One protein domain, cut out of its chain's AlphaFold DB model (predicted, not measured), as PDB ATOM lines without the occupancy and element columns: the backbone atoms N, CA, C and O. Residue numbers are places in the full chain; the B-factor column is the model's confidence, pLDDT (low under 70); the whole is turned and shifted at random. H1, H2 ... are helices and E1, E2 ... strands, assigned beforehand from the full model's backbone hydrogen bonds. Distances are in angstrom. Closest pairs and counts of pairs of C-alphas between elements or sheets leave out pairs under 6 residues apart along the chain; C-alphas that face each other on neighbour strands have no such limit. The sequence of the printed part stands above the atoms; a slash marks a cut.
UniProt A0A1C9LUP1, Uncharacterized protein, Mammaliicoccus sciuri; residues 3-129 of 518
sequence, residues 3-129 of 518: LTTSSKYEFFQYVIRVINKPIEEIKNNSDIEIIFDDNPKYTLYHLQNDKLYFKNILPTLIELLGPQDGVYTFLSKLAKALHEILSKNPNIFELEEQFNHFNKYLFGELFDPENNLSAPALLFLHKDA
ATOM      1  N   LEU A   3       7.168 149.590   8.386       77.94
ATOM      2  CA  LEU A   3       7.110 150.976   8.838       77.94
ATOM      3  C   LEU A   3       8.168 151.195   9.917       77.94
ATOM      4  O   LEU A   3       8.319 150.375  10.821       77.94
ATOM      5  N   THR A   4       8.888 152.302   9.857       85.44
ATOM      6  CA  THR A   4       9.838 152.692  10.907       85.44
ATOM      7  C   THR A   4       9.481 154.071  11.437       85.44
ATOM      8  O   THR A   4       8.760 154.827  10.795       85.44
ATOM      9  N   THR A   5       9.925 154.407  12.643       86.31
ATOM     10  CA  THR A   5       9.781 155.767  13.170       86.31
ATOM     11  C   THR A   5      10.949 156.092  14.087       86.31
ATOM     12  O   THR A   5      11.389 155.245  14.863       86.31
ATOM     13  N   SER A   6      11.437 157.330  14.012       85.94
ATOM     14  CA  SER A   6      12.434 157.884  14.931       85.94
ATOM     15  C   SER A   6      11.796 158.673  16.085       85.94
ATOM     16  O   SER A   6      12.489 159.426  16.773       85.94
ATOM     17  N   SER A   7      10.471 158.576  16.254       86.50
ATOM     18  CA  SER A   7       9.734 159.297  17.292       86.50
ATOM     19  C   SER A   7      10.296 159.013  18.683       86.50
ATOM     20  O   SER A   7      10.597 157.867  19.013       86.50
ATOM     21  N   LYS A   8      10.376 160.048  19.527       86.31
ATOM     22  CA  LYS A   8      10.711 159.903  20.953       86.31
ATOM     23  C   LYS A   8       9.516 159.468  21.806       86.31
ATOM     24  O   LYS A   8       9.733 158.994  22.913       86.31
ATOM     25  N   TYR A   9       8.298 159.623  21.288       86.38
ATOM     26  CA  TYR A   9       7.060 159.228  21.954       86.38
ATOM     27  C   TYR A   9       6.882 157.709  21.891       86.38
ATOM     28  O   TYR A   9       6.829 157.134  20.794       86.38
ATOM     29  N   GLU A  10       6.790 157.066  23.055       85.44
ATOM     30  CA  GLU A  10       6.647 155.614  23.176       85.44
ATOM     31  C   GLU A  10       5.338 155.123  22.543       85.44
ATOM     32  O   GLU A  10       5.297 154.033  21.967       85.44
ATOM     33  N   PHE A  11       4.279 155.937  22.571       87.06
ATOM     34  CA  PHE A  11       2.993 155.598  21.972       87.06
ATOM     35  C   PHE A  11       3.097 155.452  20.454       87.06
ATOM     36  O   PHE A  11       2.610 154.477  19.884       87.06
ATOM     37  N   PHE A  12       3.805 156.362  19.784       89.50
ATOM     38  CA  PHE A  12       4.015 156.261  18.341       89.50
ATOM     39  C   PHE A  12       4.874 155.056  17.967       89.50
ATOM     40  O   PHE A  12       4.546 154.345  17.019       89.50
ATOM     41  N   GLN A  13       5.922 154.763  18.739       86.69
ATOM     42  CA  GLN A  13       6.711 153.545  18.536       86.69
ATOM     43  C   GLN A  13       5.849 152.284  18.700       86.69
ATOM     44  O   GLN A  13       5.964 151.340  17.913       86.69
ATOM     45  N   TYR A  14       4.953 152.275  19.690       84.50
ATOM     46  CA  TYR A  14       4.029 151.172  19.917       84.50
ATOM     47  C   TYR A  14       3.055 150.975  18.751       84.50
ATOM     48  O   TYR A  14       2.936 149.851  18.264       84.50
ATOM     49  N   VAL A  15       2.431 152.047  18.252       83.25
ATOM     50  CA  VAL A  15       1.537 151.998  17.082       83.25
ATOM     51  C   VAL A  15       2.263 151.418  15.867       83.25
ATOM     52  O   VAL A  15       1.761 150.484  15.246       83.25
ATOM     53  N   ILE A  16       3.480 151.883  15.563       84.88
ATOM     54  CA  ILE A  16       4.274 151.346  14.445       84.88
ATOM     55  C   ILE A  16       4.601 149.858  14.635       84.88
ATOM     56  O   ILE A  16       4.508 149.074  13.689       84.88
ATOM     57  N   ARG A  17       4.928 149.432  15.860       81.69
ATOM     58  CA  ARG A  17       5.171 148.015  16.166       81.69
ATOM     59  C   ARG A  17       3.925 147.157  15.944       81.69
ATOM     60  O   ARG A  17       4.047 146.067  15.392       81.69
ATOM     61  N   VAL A  18       2.754 147.633  16.368       76.44
ATOM     62  CA  VAL A  18       1.470 146.944  16.154       76.44
ATOM     63  C   VAL A  18       1.177 146.823  14.661       76.44
ATOM     64  O   VAL A  18       0.869 145.730  14.197       76.44
ATOM     65  N   ILE A  19       1.365 147.902  13.896       75.38
ATOM     66  CA  ILE A  19       1.169 147.899  12.439       75.38
ATOM     67  C   ILE A  19       2.079 146.880  11.740       75.38
ATOM     68  O   ILE A  19       1.647 146.220  10.801       75.38
ATOM     69  N   ASN A  20       3.323 146.725  12.194       72.56
ATOM     70  CA  ASN A  20       4.275 145.803  11.570       72.56
ATOM     71  C   ASN A  20       4.056 144.325  11.923       72.56
ATOM     72  O   ASN A  20       4.574 143.465  11.222       72.56
ATOM     73  N   LYS A  21       3.333 144.006  13.003       67.94
ATOM     74  CA  LYS A  21       3.151 142.630  13.501       67.94
ATOM     75  C   LYS A  21       2.447 141.673  12.514       67.94
ATOM     76  O   LYS A  21       2.919 140.544  12.403       67.94
ATOM     77  N   PRO A  22       1.382 142.067  11.785       60.38
ATOM     78  CA  PRO A  22       0.750 141.218  10.774       60.38
ATOM     79  C   PRO A  22       1.474 141.256   9.416       60.38
ATOM     80  O   PRO A  22       1.109 140.509   8.513       60.38
ATOM     81  N   ILE A  23       2.475 142.126   9.242       61.19
ATOM     82  CA  ILE A  23       3.250 142.214   8.006       61.19
ATOM     83  C   ILE A  23       4.341 141.140   8.080       61.19
ATOM     84  O   ILE A  23       5.358 141.331   8.751       61.19
ATOM     85  N   GLU A  24       4.134 140.000   7.408       47.31
ATOM     86  CA  GLU A  24       5.191 138.997   7.202       47.31
ATOM     87  C   GLU A  24       6.459 139.676   6.663       47.31
ATOM     88  O   GLU A  24       6.375 140.707   5.995       47.31
ATOM     89  N   GLU A  25       7.650 139.136   6.947       44.72
ATOM     90  CA  GLU A  25       8.909 139.689   6.434       44.72
ATOM     91  C   GLU A  25       8.959 139.631   4.901       44.72
ATOM     92  O   GLU A  25       9.553 138.742   4.293       44.72
ATOM     93  N   ILE A  26       8.347 140.614   4.248       41.00
ATOM     94  CA  ILE A  26       8.482 140.824   2.820       41.00
ATOM     95  C   ILE A  26       9.944 141.228   2.623       41.00
ATOM     96  O   ILE A  26      10.316 142.355   2.950       41.00
ATOM     97  N   LYS A  27      10.758 140.317   2.071       39.81
ATOM     98  CA  LYS A  27      12.180 140.480   1.690       39.81
ATOM     99  C   LYS A  27      12.462 141.608   0.671       39.81
ATOM    100  O   LYS A  27      13.514 141.615   0.042       39.81
ATOM    101  N   ASN A  28      11.545 142.556   0.491       43.56
ATOM    102  CA  ASN A  28      11.759 143.750  -0.314       43.56
ATOM    103  C   ASN A  28      12.120 144.922   0.607       43.56
ATOM    104  O   ASN A  28      11.309 145.334   1.438       43.56
ATOM    105  N   ASN A  29      13.335 145.443   0.406       46.94
ATOM    106  CA  ASN A  29      14.046 146.498   1.148       46.94
ATOM    107  C   ASN A  29      13.384 147.899   1.151       46.94
ATOM    108  O   ASN A  29      14.087 148.901   1.267       46.94
ATOM    109  N   SER A  30      12.071 148.021   0.972       60.09
ATOM    110  CA  SER A  30      11.392 149.318   1.050       60.09
ATOM    111  C   SER A  30      10.836 149.536   2.453       60.09
ATOM    112  O   SER A  30       9.718 149.122   2.753       60.09
ATOM    113  N   ASP A  31      11.616 150.166   3.327       70.62
ATOM    114  CA  ASP A  31      11.112 150.678   4.602       70.62
ATOM    115  C   ASP A  31      10.548 152.085   4.387       70.62
ATOM    116  O   ASP A  31      11.179 152.908   3.727       70.62
ATOM    117  N   ILE A  32       9.360 152.361   4.931       75.56
ATOM    118  CA  ILE A  32       8.794 153.718   4.946       75.56
ATOM    119  C   ILE A  32       8.948 154.271   6.355       75.56
ATOM    120  O   ILE A  32       8.377 153.740   7.310       75.56
ATOM    121  N   GLU A  33       9.711 155.351   6.484       85.94
ATOM    122  CA  GLU A  33       9.852 156.063   7.751       85.94
ATOM    123  C   GLU A  33       8.663 157.006   7.959       85.94
ATOM    124  O   GLU A  33       8.354 157.835   7.103       85.94
ATOM    125  N   ILE A  34       8.006 156.896   9.113       86.81
ATOM    126  CA  ILE A  34       6.935 157.788   9.548       86.81
ATOM    127  C   ILE A  34       7.496 158.802  10.542       86.81
ATOM    128  O   ILE A  34       7.953 158.447  11.636       86.81
ATOM    129  N   ILE A  35       7.417 160.075  10.159       89.06
ATOM    130  CA  ILE A  35       7.824 161.225  10.967       89.06
ATOM    131  C   ILE A  35       6.565 161.923  11.475       89.06
ATOM    132  O   ILE A  35       5.770 162.426  10.684       89.06
ATOM    133  N   PHE A  36       6.397 161.973  12.794       89.19
ATOM    134  CA  PHE A  36       5.331 162.738  13.437       89.19
ATOM    135  C   PHE A  36       5.816 164.177  13.660       89.19
ATOM    136  O   PHE A  36       6.743 164.395  14.434       89.19
ATOM    137  N   ASP A  37       5.236 165.135  12.935       86.88
ATOM    138  CA  ASP A  37       5.639 166.550  12.935       86.88
ATOM    139  C   ASP A  37       4.646 167.395  13.739       86.88
ATOM    140  O   ASP A  37       3.450 167.419  13.429       86.88
ATOM    141  N   ASP A  38       5.139 168.100  14.754       81.62
ATOM    142  CA  ASP A  38       4.324 168.916  15.655       81.62
ATOM    143  C   ASP A  38       3.864 170.235  15.014       81.62
ATOM    144  O   ASP A  38       2.781 170.722  15.332       81.62
ATOM    145  N   ASN A  39       4.640 170.808  14.082       76.81
ATOM    146  CA  ASN A  39       4.351 172.122  13.487       76.81
ATOM    147  C   ASN A  39       4.487 172.163  11.952       76.81
ATOM    148  O   ASN A  39       5.241 172.977  11.403       76.81
ATOM    149  N   PRO A  40       3.722 171.342  11.218       78.00
ATOM    150  CA  PRO A  40       3.852 171.275   9.777       78.00
ATOM    151  C   PRO A  40       3.103 172.378   9.027       78.00
ATOM    152  O   PRO A  40       2.039 172.846   9.437       78.00
ATOM    153  N   LYS A  41       3.604 172.707   7.829       79.44
ATOM    154  CA  LYS A  41       2.928 173.588   6.851       79.44
ATOM    155  C   LYS A  41       1.853 172.883   6.008       79.44
ATOM    156  O   LYS A  41       1.238 173.516   5.155       79.44
ATOM    157  N   TYR A  42       1.643 171.584   6.209       78.19
ATOM    158  CA  TYR A  42       0.678 170.756   5.481       78.19
ATOM    159  C   TYR A  42      -0.489 170.338   6.389       78.19
ATOM    160  O   TYR A  42      -0.371 170.303   7.614       78.19
ATOM    161  N   THR A  43      -1.637 170.024   5.785       71.56
ATOM    162  CA  THR A  43      -2.910 169.876   6.511       71.56
ATOM    163  C   THR A  43      -2.976 168.629   7.394       71.56
ATOM    164  O   THR A  43      -3.476 168.705   8.515       71.56
ATOM    165  N   LEU A  44      -2.488 167.484   6.904       75.56
ATOM    166  CA  LEU A  44      -2.560 166.212   7.634       75.56
ATOM    167  C   LEU A  44      -1.321 165.338   7.431       75.56
ATOM    168  O   LEU A  44      -0.736 164.892   8.409       75.56
ATOM    169  N   TYR A  45      -0.894 165.119   6.190       86.12
ATOM    170  CA  TYR A  45       0.350 164.413   5.895       86.12
ATOM    171  C   TYR A  45       0.944 164.869   4.558       86.12
ATOM    172  O   TYR A  45       0.244 165.465   3.737       86.12
ATOM    173  N   HIS A  46       2.226 164.592   4.341       84.94
ATOM    174  CA  HIS A  46       2.872 164.689   3.034       84.94
ATOM    175  C   HIS A  46       3.932 163.592   2.872       84.94
ATOM    176  O   HIS A  46       4.464 163.070   3.850       84.94
ATOM    177  N   LEU A  47       4.219 163.227   1.623       80.38
ATOM    178  CA  LEU A  47       5.254 162.259   1.263       80.38
ATOM    179  C   LEU A  47       6.450 162.989   0.654       80.38
ATOM    180  O   LEU A  47       6.275 163.745  -0.303       80.38
ATOM    181  N   GLN A  48       7.654 162.727   1.157       81.19
ATOM    182  CA  GLN A  48       8.892 163.234   0.568       81.19
ATOM    183  C   GLN A  48      10.055 162.276   0.854       81.19
ATOM    184  O   GLN A  48      10.271 161.903   2.003       81.19
ATOM    185  N   ASN A  49      10.831 161.924  -0.180       74.19
ATOM    186  CA  ASN A  49      12.031 161.075  -0.083       74.19
ATOM    187  C   ASN A  49      11.791 159.759   0.683       74.19
ATOM    188  O   ASN A  49      12.514 159.464   1.630       74.19
ATOM    189  N   ASP A  50      10.741 159.019   0.314       70.19
ATOM    190  CA  ASP A  50      10.340 157.751   0.951       70.19
ATOM    191  C   ASP A  50       9.986 157.856   2.446       70.19
ATOM    192  O   ASP A  50       9.872 156.852   3.152       70.19
ATOM    193  N   LYS A  51       9.737 159.081   2.927       83.00
ATOM    194  CA  LYS A  51       9.235 159.354   4.273       83.00
ATOM    195  C   LYS A  51       7.806 159.864   4.229       83.00
ATOM    196  O   LYS A  51       7.461 160.744   3.432       83.00
ATOM    197  N   LEU A  52       6.989 159.329   5.128       85.00
ATOM    198  CA  LEU A  52       5.656 159.823   5.419       85.00
ATOM    199  C   LEU A  52       5.729 160.768   6.610       85.00
ATOM    200  O   LEU A  52       5.878 160.353   7.755       85.00
ATOM    201  N   TYR A  53       5.567 162.050   6.341       87.31
ATOM    202  CA  TYR A  53       5.456 163.054   7.380       87.31
ATOM    203  C   TYR A  53       3.985 163.227   7.735       87.31
ATOM    204  O   TYR A  53       3.181 163.660   6.907       87.31
ATOM    205  N   PHE A  54       3.620 162.889   8.962       87.06
ATOM    206  CA  PHE A  54       2.260 162.942   9.474       87.06
ATOM    207  C   PHE A  54       2.164 164.018  10.554       87.06
ATOM    208  O   PHE A  54       3.021 164.105  11.428       87.06
ATOM    209  N   LYS A  55       1.142 164.872  10.499       85.81
ATOM    210  CA  LYS A  55       0.949 165.926  11.497       85.81
ATOM    211  C   LYS A  55       0.605 165.296  12.843       85.81
ATOM    212  O   LYS A  55      -0.385 164.568  12.948       85.81
ATOM    213  N   ASN A  56       1.375 165.616  13.877       87.31
ATOM    214  CA  ASN A  56       1.095 165.195  15.237       87.31
ATOM    215  C   ASN A  56      -0.091 165.985  15.811       87.31
ATOM    216  O   ASN A  56       0.052 166.993  16.491       87.31
ATOM    217  N   ILE A  57      -1.295 165.519  15.493       83.56
ATOM    218  CA  ILE A  57      -2.550 166.060  16.025       83.56
ATOM    219  C   ILE A  57      -3.004 165.348  17.303       83.56
ATOM    220  O   ILE A  57      -4.038 165.714  17.853       83.56
ATOM    221  N   LEU A  58      -2.283 164.315  17.752       87.44
ATOM    222  CA  LEU A  58      -2.730 163.455  18.846       87.44
ATOM    223  C   LEU A  58      -2.932 164.220  20.167       87.44
ATOM    224  O   LEU A  58      -4.004 164.052  20.745       87.44
ATOM    225  N   PRO A  59      -2.009 165.095  20.626       87.12
ATOM    226  CA  PRO A  59      -2.211 165.853  21.862       87.12
ATOM    227  C   PRO A  59      -3.489 166.695  21.823       87.12
ATOM    228  O   PRO A  59      -4.313 166.619  22.728       87.12
ATOM    229  N   THR A  60      -3.705 167.425  20.725       80.31
ATOM    230  CA  THR A  60      -4.901 168.257  20.528       80.31
ATOM    231  C   THR A  60      -6.177 167.420  20.470       80.31
ATOM    232  O   THR A  60      -7.209 167.829  20.986       80.31
ATOM    233  N   LEU A  61      -6.134 166.247  19.837       63.78
ATOM    234  CA  LEU A  61      -7.292 165.357  19.781       63.78
ATOM    235  C   LEU A  61      -7.635 164.780  21.155       63.78
ATOM    236  O   LEU A  61      -8.813 164.704  21.480       63.78
ATOM    237  N   ILE A  62      -6.635 164.407  21.956       79.12
ATOM    238  CA  ILE A  62      -6.849 163.921  23.325       79.12
ATOM    239  C   ILE A  62      -7.424 165.032  24.207       79.12
ATOM    240  O   ILE A  62      -8.353 164.781  24.967       79.12
ATOM    241  N   GLU A  63      -6.920 166.260  24.079       68.25
ATOM    242  CA  GLU A  63      -7.432 167.416  24.820       68.25
ATOM    243  C   GLU A  63      -8.901 167.721  24.480       68.25
ATOM    244  O   GLU A  63      -9.692 168.026  25.368       68.25
ATOM    245  N   LEU A  64      -9.281 167.618  23.201       56.47
ATOM    246  CA  LEU A  64     -10.619 167.986  22.729       56.47
ATOM    247  C   LEU A  64     -11.664 166.877  22.868       56.47
ATOM    248  O   LEU A  64     -12.833 167.173  23.105       56.47
ATOM    249  N   LEU A  65     -11.273 165.626  22.634       57.09
ATOM    250  CA  LEU A  65     -12.193 164.488  22.514       57.09
ATOM    251  C   LEU A  65     -12.043 163.486  23.662       57.09
ATOM    252  O   LEU A  65     -12.832 162.559  23.777       57.09
ATOM    253  N   GLY A  66     -11.031 163.652  24.512       62.50
ATOM    254  CA  GLY A  66     -10.639 162.646  25.486       62.50
ATOM    255  C   GLY A  66      -9.746 161.548  24.884       62.50
ATOM    256  O   GLY A  66      -9.562 161.470  23.664       62.50
ATOM    257  N   PRO A  67      -9.146 160.690  25.732       73.31
ATOM    258  CA  PRO A  67      -8.126 159.731  25.309       73.31
ATOM    259  C   PRO A  67      -8.618 158.730  24.259       73.31
ATOM    260  O   PRO A  67      -7.954 158.535  23.242       73.31
ATOM    261  N   GLN A  68      -9.781 158.117  24.486       80.19
ATOM    262  CA  GLN A  68     -10.340 157.070  23.631       80.19
ATOM    263  C   GLN A  68     -10.658 157.610  22.232       80.19
ATOM    264  O   GLN A  68     -10.062 157.170  21.244       80.19
ATOM    265  N   ASP A  69     -11.530 158.616  22.152       64.75
ATOM    266  CA  ASP A  69     -11.976 159.197  20.882       64.75
ATOM    267  C   ASP A  69     -10.853 159.960  20.170       64.75
ATOM    268  O   ASP A  69     -10.768 159.959  18.933       64.75
ATOM    269  N   GLY A  70      -9.944 160.571  20.934       73.56
ATOM    270  CA  GLY A  70      -8.773 161.257  20.405       73.56
ATOM    271  C   GLY A  70      -7.809 160.303  19.700       73.56
ATOM    272  O   GLY A  70      -7.406 160.556  18.558       73.56
ATOM    273  N   VAL A  71      -7.487 159.169  20.332       82.06
ATOM    274  CA  VAL A  71      -6.633 158.130  19.740       82.06
ATOM    275  C   VAL A  71      -7.327 157.439  18.572       82.06
ATOM    276  O   VAL A  71      -6.690 157.225  17.539       82.06
ATOM    277  N   TYR A  72      -8.623 157.137  18.681       83.00
ATOM    278  CA  TYR A  72      -9.385 156.533  17.585       83.00
ATOM    279  C   TYR A  72      -9.331 157.424  16.341       83.00
ATOM    280  O   TYR A  72      -8.907 156.992  15.266       83.00
ATOM    281  N   THR A  73      -9.649 158.710  16.510       75.38
ATOM    282  CA  THR A  73      -9.633 159.704  15.431       75.38
ATOM    283  C   THR A  73      -8.241 159.867  14.819       75.38
ATOM    284  O   THR A  73      -8.107 160.016  13.599       75.38
ATOM    285  N   PHE A  74      -7.191 159.833  15.643       88.12
ATOM    286  CA  PHE A  74      -5.808 159.867  15.174       88.12
ATOM    287  C   PHE A  74      -5.475 158.650  14.300       88.12
ATOM    288  O   PHE A  74      -4.984 158.816  13.180       88.12
ATOM    289  N   LEU A  75      -5.789 157.439  14.769       87.75
ATOM    290  CA  LEU A  75      -5.501 156.193  14.058       87.75
ATOM    291  C   LEU A  75      -6.291 156.079  12.759       87.75
ATOM    292  O   LEU A  75      -5.718 155.689  11.746       87.75
ATOM    293  N   SER A  76      -7.562 156.492  12.735       82.38
ATOM    294  CA  SER A  76      -8.349 156.523  11.498       82.38
ATOM    295  C   SER A  76      -7.717 157.441  10.450       82.38
ATOM    296  O   SER A  76      -7.679 157.105   9.266       82.38
ATOM    297  N   LYS A  77      -7.175 158.592  10.870       82.00
ATOM    298  CA  LYS A  77      -6.481 159.528   9.973       82.00
ATOM    299  C   LYS A  77      -5.134 158.982   9.496       82.00
ATOM    300  O   LYS A  77      -4.806 159.153   8.323       82.00
ATOM    301  N   LEU A  78      -4.380 158.312  10.369       84.81
ATOM    302  CA  LEU A  78      -3.118 157.658  10.013       84.81
ATOM    303  C   LEU A  78      -3.345 156.496   9.038       84.81
ATOM    304  O   LEU A  78      -2.675 156.417   8.011       84.81
ATOM    305  N   ALA A  79      -4.328 155.639   9.312       82.06
ATOM    306  CA  ALA A  79      -4.719 154.547   8.431       82.06
ATOM    307  C   ALA A  79      -5.161 155.076   7.062       82.06
ATOM    308  O   ALA A  79      -4.669 154.622   6.033       82.06
ATOM    309  N   LYS A  80      -6.011 156.108   7.021       81.31
ATOM    310  CA  LYS A  80      -6.407 156.730   5.753       81.31
ATOM    311  C   LYS A  80      -5.200 157.231   4.952       81.31
ATOM    312  O   LYS A  80      -5.119 156.971   3.756       81.31
ATOM    313  N   ALA A  81      -4.240 157.887   5.607       80.12
ATOM    314  CA  ALA A  81      -3.013 158.327   4.947       80.12
ATOM    315  C   ALA A  81      -2.215 157.145   4.373       80.12
ATOM    316  O   ALA A  81      -1.783 157.204   3.228       80.12
ATOM    317  N   LEU A  82      -2.060 156.052   5.128       80.12
ATOM    318  CA  LEU A  82      -1.379 154.842   4.657       80.12
ATOM    319  C   LEU A  82      -2.086 154.207   3.450       80.12
ATOM    320  O   LEU A  82      -1.419 153.848   2.481       80.12
ATOM    321  N   HIS A  83      -3.418 154.127   3.459       80.31
ATOM    322  CA  HIS A  83      -4.205 153.631   2.323       80.31
ATOM    323  C   HIS A  83      -4.007 154.483   1.065       80.31
ATOM    324  O   HIS A  83      -3.717 153.957  -0.011       80.31
ATOM    325  N   GLU A  84      -4.061 155.809   1.199       79.00
ATOM    326  CA  GLU A  84      -3.843 156.744   0.087       79.00
ATOM    327  C   GLU A  84      -2.415 156.674  -0.490       79.00
ATOM    328  O   GLU A  84      -2.176 157.066  -1.633       79.00
ATOM    329  N   ILE A  85      -1.445 156.183   0.285       75.00
ATOM    330  CA  ILE A  85      -0.063 155.973  -0.165       75.00
ATOM    331  C   ILE A  85       0.058 154.636  -0.886       75.00
ATOM    332  O   ILE A  85       0.599 154.576  -1.989       75.00
ATOM    333  N   LEU A  86      -0.470 153.574  -0.280       72.56
ATOM    334  CA  LEU A  86      -0.424 152.226  -0.837       72.56
ATOM    335  C   LEU A  86      -1.222 152.124  -2.145       72.56
ATOM    336  O   LEU A  86      -0.763 151.480  -3.083       72.56
ATOM    337  N   SER A  87      -2.346 152.836  -2.265       72.00
ATOM    338  CA  SER A  87      -3.169 152.876  -3.487       72.00
ATOM    339  C   SER A  87      -2.472 153.504  -4.693       72.00
ATOM    340  O   SER A  87      -2.849 153.235  -5.832       72.00
ATOM    341  N   LYS A  88      -1.410 154.291  -4.479       69.69
ATOM    342  CA  LYS A  88      -0.580 154.827  -5.569       69.69
ATOM    343  C   LYS A  88       0.380 153.793  -6.151       69.69
ATOM    344  O   LYS A  88       0.988 154.062  -7.184       69.69
ATOM    345  N   ASN A  89       0.531 152.634  -5.510       67.00
ATOM    346  CA  ASN A  89       1.349 151.546  -6.013       67.00
ATOM    347  C   ASN A  89       0.460 150.524  -6.751       67.00
ATOM    348  O   ASN A  89      -0.220 149.728  -6.103       67.00
ATOM    349  N   PRO A  90       0.473 150.499  -8.098       56.84
ATOM    350  CA  PRO A  90      -0.418 149.642  -8.885       56.84
ATOM    351  C   PRO A  90      -0.132 148.139  -8.726       56.84
ATOM    352  O   PRO A  90      -0.890 147.318  -9.230       56.84
ATOM    353  N   ASN A  91       0.952 147.770  -8.037       53.94
ATOM    354  CA  ASN A  91       1.408 146.389  -7.894       53.94
ATOM    355  C   ASN A  91       0.909 145.694  -6.613       53.94
ATOM    356  O   ASN A  91       1.296 144.554  -6.362       53.94
ATOM    357  N   ILE A  92       0.090 146.354  -5.786       60.47
ATOM    358  CA  ILE A  92      -0.456 145.748  -4.564       60.47
ATOM    359  C   ILE A  92      -1.773 145.042  -4.899       60.47
ATOM    360  O   ILE A  92      -2.813 145.674  -5.079       60.47
ATOM    361  N   PHE A  93      -1.710 143.715  -5.001       54.84
ATOM    362  CA  PHE A  93      -2.876 142.866  -5.236       54.84
ATOM    363  C   PHE A  93      -3.822 142.910  -4.026       54.84
ATOM    364  O   PHE A  93      -3.346 142.905  -2.896       54.84
ATOM    365  N   GLU A  94      -5.140 142.959  -4.255       66.19
ATOM    366  CA  GLU A  94      -6.168 142.937  -3.192       66.19
ATOM    367  C   GLU A  94      -5.978 143.994  -2.083       66.19
ATOM    368  O   GLU A  94      -6.329 143.763  -0.924       66.19
ATOM    369  N   LEU A  95      -5.456 145.179  -2.433       61.31
ATOM    370  CA  LEU A  95      -5.160 146.250  -1.474       61.31
ATOM    371  C   LEU A  95      -6.322 146.533  -0.510       61.31
ATOM    372  O   LEU A  95      -6.094 146.651   0.687       61.31
ATOM    373  N   GLU A  96      -7.560 146.609  -1.002       69.81
ATOM    374  CA  GLU A  96      -8.731 146.906  -0.164       69.81
ATOM    375  C   GLU A  96      -9.019 145.812   0.876       69.81
ATOM    376  O   GLU A  96      -9.354 146.103   2.025       69.81
ATOM    377  N   GLU A  97      -8.867 144.538   0.512       63.69
ATOM    378  CA  GLU A  97      -9.098 143.422   1.429       63.69
ATOM    379  C   GLU A  97      -7.974 143.313   2.464       63.69
ATOM    380  O   GLU A  97      -8.238 143.144   3.660       63.69
ATOM    381  N   GLN A  98      -6.727 143.498   2.029       63.16
ATOM    382  CA  GLN A  98      -5.563 143.524   2.914       63.16
ATOM    383  C   GLN A  98      -5.616 144.717   3.874       63.16
ATOM    384  O   GLN A  98      -5.341 144.569   5.065       63.16
ATOM    385  N   PHE A  99      -6.047 145.888   3.395       69.19
ATOM    386  CA  PHE A  99      -6.156 147.088   4.219       69.19
ATOM    387  C   PHE A  99      -7.303 147.000   5.238       69.19
ATOM    388  O   PHE A  99      -7.174 147.469   6.370       69.19
ATOM    389  N   ASN A 100      -8.407 146.334   4.890       68.31
ATOM    390  CA  ASN A 100      -9.490 146.060   5.835       68.31
ATOM    391  C   ASN A 100      -9.065 145.101   6.955       68.31
ATOM    392  O   ASN A 100      -9.406 145.335   8.118       68.31
ATOM    393  N   HIS A 101      -8.302 144.052   6.640       64.62
ATOM    394  CA  HIS A 101      -7.722 143.165   7.657       64.62
ATOM    395  C   HIS A 101      -6.716 143.902   8.545       64.62
ATOM    396  O   HIS A 101      -6.770 143.774   9.768       64.62
ATOM    397  N   PHE A 102      -5.863 144.731   7.942       72.38
ATOM    398  CA  PHE A 102      -4.938 145.608   8.651       72.38
ATOM    399  C   PHE A 102      -5.658 146.531   9.646       72.38
ATOM    400  O   PHE A 102      -5.280 146.575  10.814       72.38
ATOM    401  N   ASN A 103      -6.722 147.221   9.222       70.25
ATOM    402  CA  ASN A 103      -7.495 148.093  10.105       70.25
ATOM    403  C   ASN A 103      -8.107 147.305  11.266       70.25
ATOM    404  O   ASN A 103      -7.937 147.685  12.420       70.25
ATOM    405  N   LYS A 104      -8.761 146.170  10.992       72.19
ATOM    406  CA  LYS A 104      -9.321 145.323  12.058       72.19
ATOM    407  C   LYS A 104      -8.256 144.899  13.070       72.19
ATOM    408  O   LYS A 104      -8.515 144.939  14.268       72.19
ATOM    409  N   TYR A 105      -7.065 144.546  12.593       71.56
ATOM    410  CA  TYR A 105      -5.946 144.164  13.447       71.56
ATOM    411  C   TYR A 105      -5.424 145.333  14.296       71.56
ATOM    412  O   TYR A 105      -5.279 145.205  15.508       71.56
ATOM    413  N   LEU A 106      -5.183 146.491  13.671       74.75
ATOM    414  CA  LEU A 106      -4.679 147.691  14.339       74.75
ATOM    415  C   LEU A 106      -5.612 148.144  15.466       74.75
ATOM    416  O   LEU A 106      -5.159 148.389  16.584       74.75
ATOM    417  N   PHE A 107      -6.908 148.240  15.171       77.81
ATOM    418  CA  PHE A 107      -7.898 148.660  16.155       77.81
ATOM    419  C   PHE A 107      -8.134 147.578  17.218       77.81
ATOM    420  O   PHE A 107      -8.259 147.928  18.381       77.81
ATOM    421  N   GLY A 108      -8.092 146.285  16.874       72.25
ATOM    422  CA  GLY A 108      -8.238 145.197  17.851       72.25
ATOM    423  C   GLY A 108      -7.064 145.021  18.830       72.25
ATOM    424  O   GLY A 108      -7.230 144.386  19.864       72.25
ATOM    425  N   GLU A 109      -5.875 145.554  18.529       74.50
ATOM    426  CA  GLU A 109      -4.725 145.540  19.456       74.50
ATOM    427  C   GLU A 109      -4.640 146.824  20.305       74.50
ATOM    428  O   GLU A 109      -4.166 146.802  21.447       74.50
ATOM    429  N   LEU A 110      -5.073 147.961  19.752       74.56
ATOM    430  CA  LEU A 110      -5.045 149.261  20.434       74.56
ATOM    431  C   LEU A 110      -6.300 149.532  21.262       74.56
ATOM    432  O   LEU A 110      -6.235 150.337  22.189       74.56
ATOM    433  N   PHE A 111      -7.400 148.844  20.963       74.44
ATOM    434  CA  PHE A 111      -8.650 148.926  21.700       74.44
ATOM    435  C   PHE A 111      -9.101 147.545  22.155       74.44
ATOM    436  O   PHE A 111      -8.877 146.542  21.479       74.44
ATOM    437  N   ASP A 112      -9.724 147.502  23.324       68.31
ATOM    438  CA  ASP A 112     -10.406 146.317  23.809       68.31
ATOM    439  C   ASP A 112     -11.759 146.123  23.085       68.31
ATOM    440  O   ASP A 112     -12.198 146.988  22.317       68.31
ATOM    441  N   PRO A 113     -12.451 144.991  23.305       59.19
ATOM    442  CA  PRO A 113     -13.755 144.734  22.691       59.19
ATOM    443  C   PRO A 113     -14.853 145.752  23.047       59.19
ATOM    444  O   PRO A 113     -15.899 145.760  22.402       59.19
ATOM    445  N   GLU A 114     -14.645 146.599  24.059       60.84
ATOM    446  CA  GLU A 114     -15.563 147.664  24.470       60.84
ATOM    447  C   GLU A 114     -15.187 149.031  23.873       60.84
ATOM    448  O   GLU A 114     -15.810 150.040  24.198       60.84
ATOM    449  N   ASN A 115     -14.212 149.065  22.956       62.25
ATOM    450  CA  ASN A 115     -13.624 150.266  22.360       62.25
ATOM    451  C   ASN A 115     -12.905 151.179  23.368       62.25
ATOM    452  O   ASN A 115     -12.661 152.353  23.075       62.25
ATOM    453  N   ASN A 116     -12.504 150.662  24.531       71.75
ATOM    454  CA  ASN A 116     -11.581 151.375  25.405       71.75
ATOM    455  C   ASN A 116     -10.148 151.150  24.937       71.75
ATOM    456  O   ASN A 116      -9.814 150.108  24.381       71.75
ATOM    457  N   LEU A 117      -9.271 152.118  25.195       66.75
ATOM    458  CA  LEU A 117      -7.853 151.944  24.907       66.75
ATOM    459  C   LEU A 117      -7.282 150.769  25.692       66.75
ATOM    460  O   LEU A 117      -7.481 150.656  26.903       66.75
ATOM    461  N   SER A 118      -6.515 149.933  24.998       71.06
ATOM    462  CA  SER A 118      -5.827 148.820  25.626       71.06
ATOM    463  C   SER A 118      -4.851 149.332  26.684       71.06
ATOM    464  O   SER A 118      -4.290 150.429  26.600       71.06
ATOM    465  N   ALA A 119      -4.621 148.525  27.711       60.28
ATOM    466  CA  ALA A 119      -3.761 148.921  28.815       60.28
ATOM    467  C   ALA A 119      -2.322 149.310  28.377       60.28
ATOM    468  O   ALA A 119      -1.787 150.299  28.887       60.28
ATOM    469  N   PRO A 120      -1.698 148.634  27.384       66.25
ATOM    470  CA  PRO A 120      -0.451 149.105  26.785       66.25
ATOM    471  C   PRO A 120      -0.571 150.486  26.126       66.25
ATOM    472  O   PRO A 120       0.318 151.314  26.308       66.25
ATOM    473  N   ALA A 121      -1.658 150.763  25.398       72.00
ATOM    474  CA  ALA A 121      -1.891 152.064  24.770       72.00
ATOM    475  C   ALA A 121      -1.972 153.186  25.819       72.00
ATOM    476  O   ALA A 121      -1.263 154.185  25.701       72.00
ATOM    477  N   LEU A 122      -2.753 152.984  26.887       69.94
ATOM    478  CA  LEU A 122      -2.873 153.929  28.003       69.94
ATOM    479  C   LEU A 122      -1.528 154.195  28.690       69.94
ATOM    480  O   LEU A 122      -1.192 155.347  28.959       69.94
ATOM    481  N   LEU A 123      -0.727 153.154  28.934       68.38
ATOM    482  CA  LEU A 123       0.607 153.306  29.516       68.38
ATOM    483  C   LEU A 123       1.499 154.211  28.676       68.38
ATOM    484  O   LEU A 123       2.160 155.095  29.213       68.38
ATOM    485  N   PHE A 124       1.570 153.949  27.374       77.94
ATOM    486  CA  PHE A 124       2.466 154.700  26.512       77.94
ATOM    487  C   PHE A 124       2.021 156.159  26.386       77.94
ATOM    488  O   PHE A 124       2.862 157.045  26.487       77.94
ATOM    489  N   LEU A 125       0.712 156.422  26.318       78.81
ATOM    490  CA  LEU A 125       0.170 157.784  26.390       78.81
ATOM    491  C   LEU A 125       0.518 158.477  27.713       78.81
ATOM    492  O   LEU A 125       0.828 159.666  27.725       78.81
ATOM    493  N   HIS A 126       0.484 157.743  28.827       79.62
ATOM    494  CA  HIS A 126       0.836 158.285  30.135       79.62
ATOM    495  C   HIS A 126       2.324 158.616  30.254       79.62
ATOM    496  O   HIS A 126       2.684 159.688  30.733       79.62
ATOM    497  N   LYS A 127       3.197 157.718  29.788       79.62
ATOM    498  CA  LYS A 127       4.647 157.954  29.750       79.62
ATOM    499  C   LYS A 127       5.025 159.125  28.851       79.62
ATOM    500  O   LYS A 127       5.940 159.871  29.181       79.62
ATOM    501  N   ASP A 128       4.278 159.305  27.768       84.44
ATOM    502  CA  ASP A 128       4.395 160.444  26.863       84.44
ATOM    503  C   ASP A 128       3.765 161.733  27.427       84.44
ATOM    504  O   ASP A 128       3.749 162.757  26.747       84.44
ATOM    505  N   ALA A 129       3.260 161.698  28.667       85.06
ATOM    506  CA  ALA A 129       2.590 162.798  29.362       85.06
ATOM    507  C   ALA A 129       1.363 163.364  28.617       85.06
ATOM    508  O   ALA A 129       0.982 164.514  28.827       85.06
TER     509      ALA A 129
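Overview. This is residues 3 to 129 of the 518 residues of an uncharacterized protein of Mammaliicoccus sciuri (UniProt A0A1C9LUP1). A small three-stranded sheet has the long helix H3 over one face; H4 folds back beside H3, H1 grazes the sheet and crosses H4, and H2 and H5 sit near the end where H3 begins. The printed part has 127 residues, mostly helix in its named elements, in the order H1 E1 E2 E3 H2 H3 H4 H5. The sheet is mixed, in the order E1 E3 E2. The whole is compact, with a radius of gyration of the C-alphas of 14.5 A and spans of 39 by 36 by 21 A.

Arrangement. Residues 3 to 4 pair in parallel with residues 32 to 33 of E1 (32 to 37). H1 (10 to 20) touches H4 (95 to 110) at a steep tilt of 40 degrees, the C-alphas of Ile 19 and Leu 106 being closest at 6.2 A. It touches H5 (119 to 127) through Phe 11 and Phe 124, whose C-alphas are 4.7 A apart. E3 (51 to 55) is parallel to E1, with N 35 and O 52 at 2.9 A, and forms a hairpin with antiparallel E2 (45 to 48), with N 46 and O 53 at 2.9 A. H3 (67 to 86), over E3 and E2 at a height of 10.4 A over the sheet, makes two layers with it, a helix on one face. H2 (58 to 65) touches residues 67 to 74 of H3, closest at the C-alphas of Ile 62 and Gly 70, 4.4 A. H3 and H4, a helical hairpin, only just touch, with 3 pairs of C-alphas within 8 A, closest at His 83 and Phe 99, 7.1 A. In the five helices every O i to N i+4 pair is within hydrogen-bond range.

Along the chain. H1 begins at C-alpha 10 (6.647, 155.614, 23.176). H3 is 28.3 A long and H4 22.1 A. H5 ends at C-alpha 127 (4.647, 157.954, 29.750).

Size, cuts and confidence. The C-alphas of Lys 27 and Leu 64 are farthest apart, 41.5 A. The printed part has no cut. The link H1 to E1 is long, and its residues 24 to 29 stand free, as do 88 to 94. Of the printed part, 39 residues have a pLDDT under 70, among them 21 to 30 and 88 to 101.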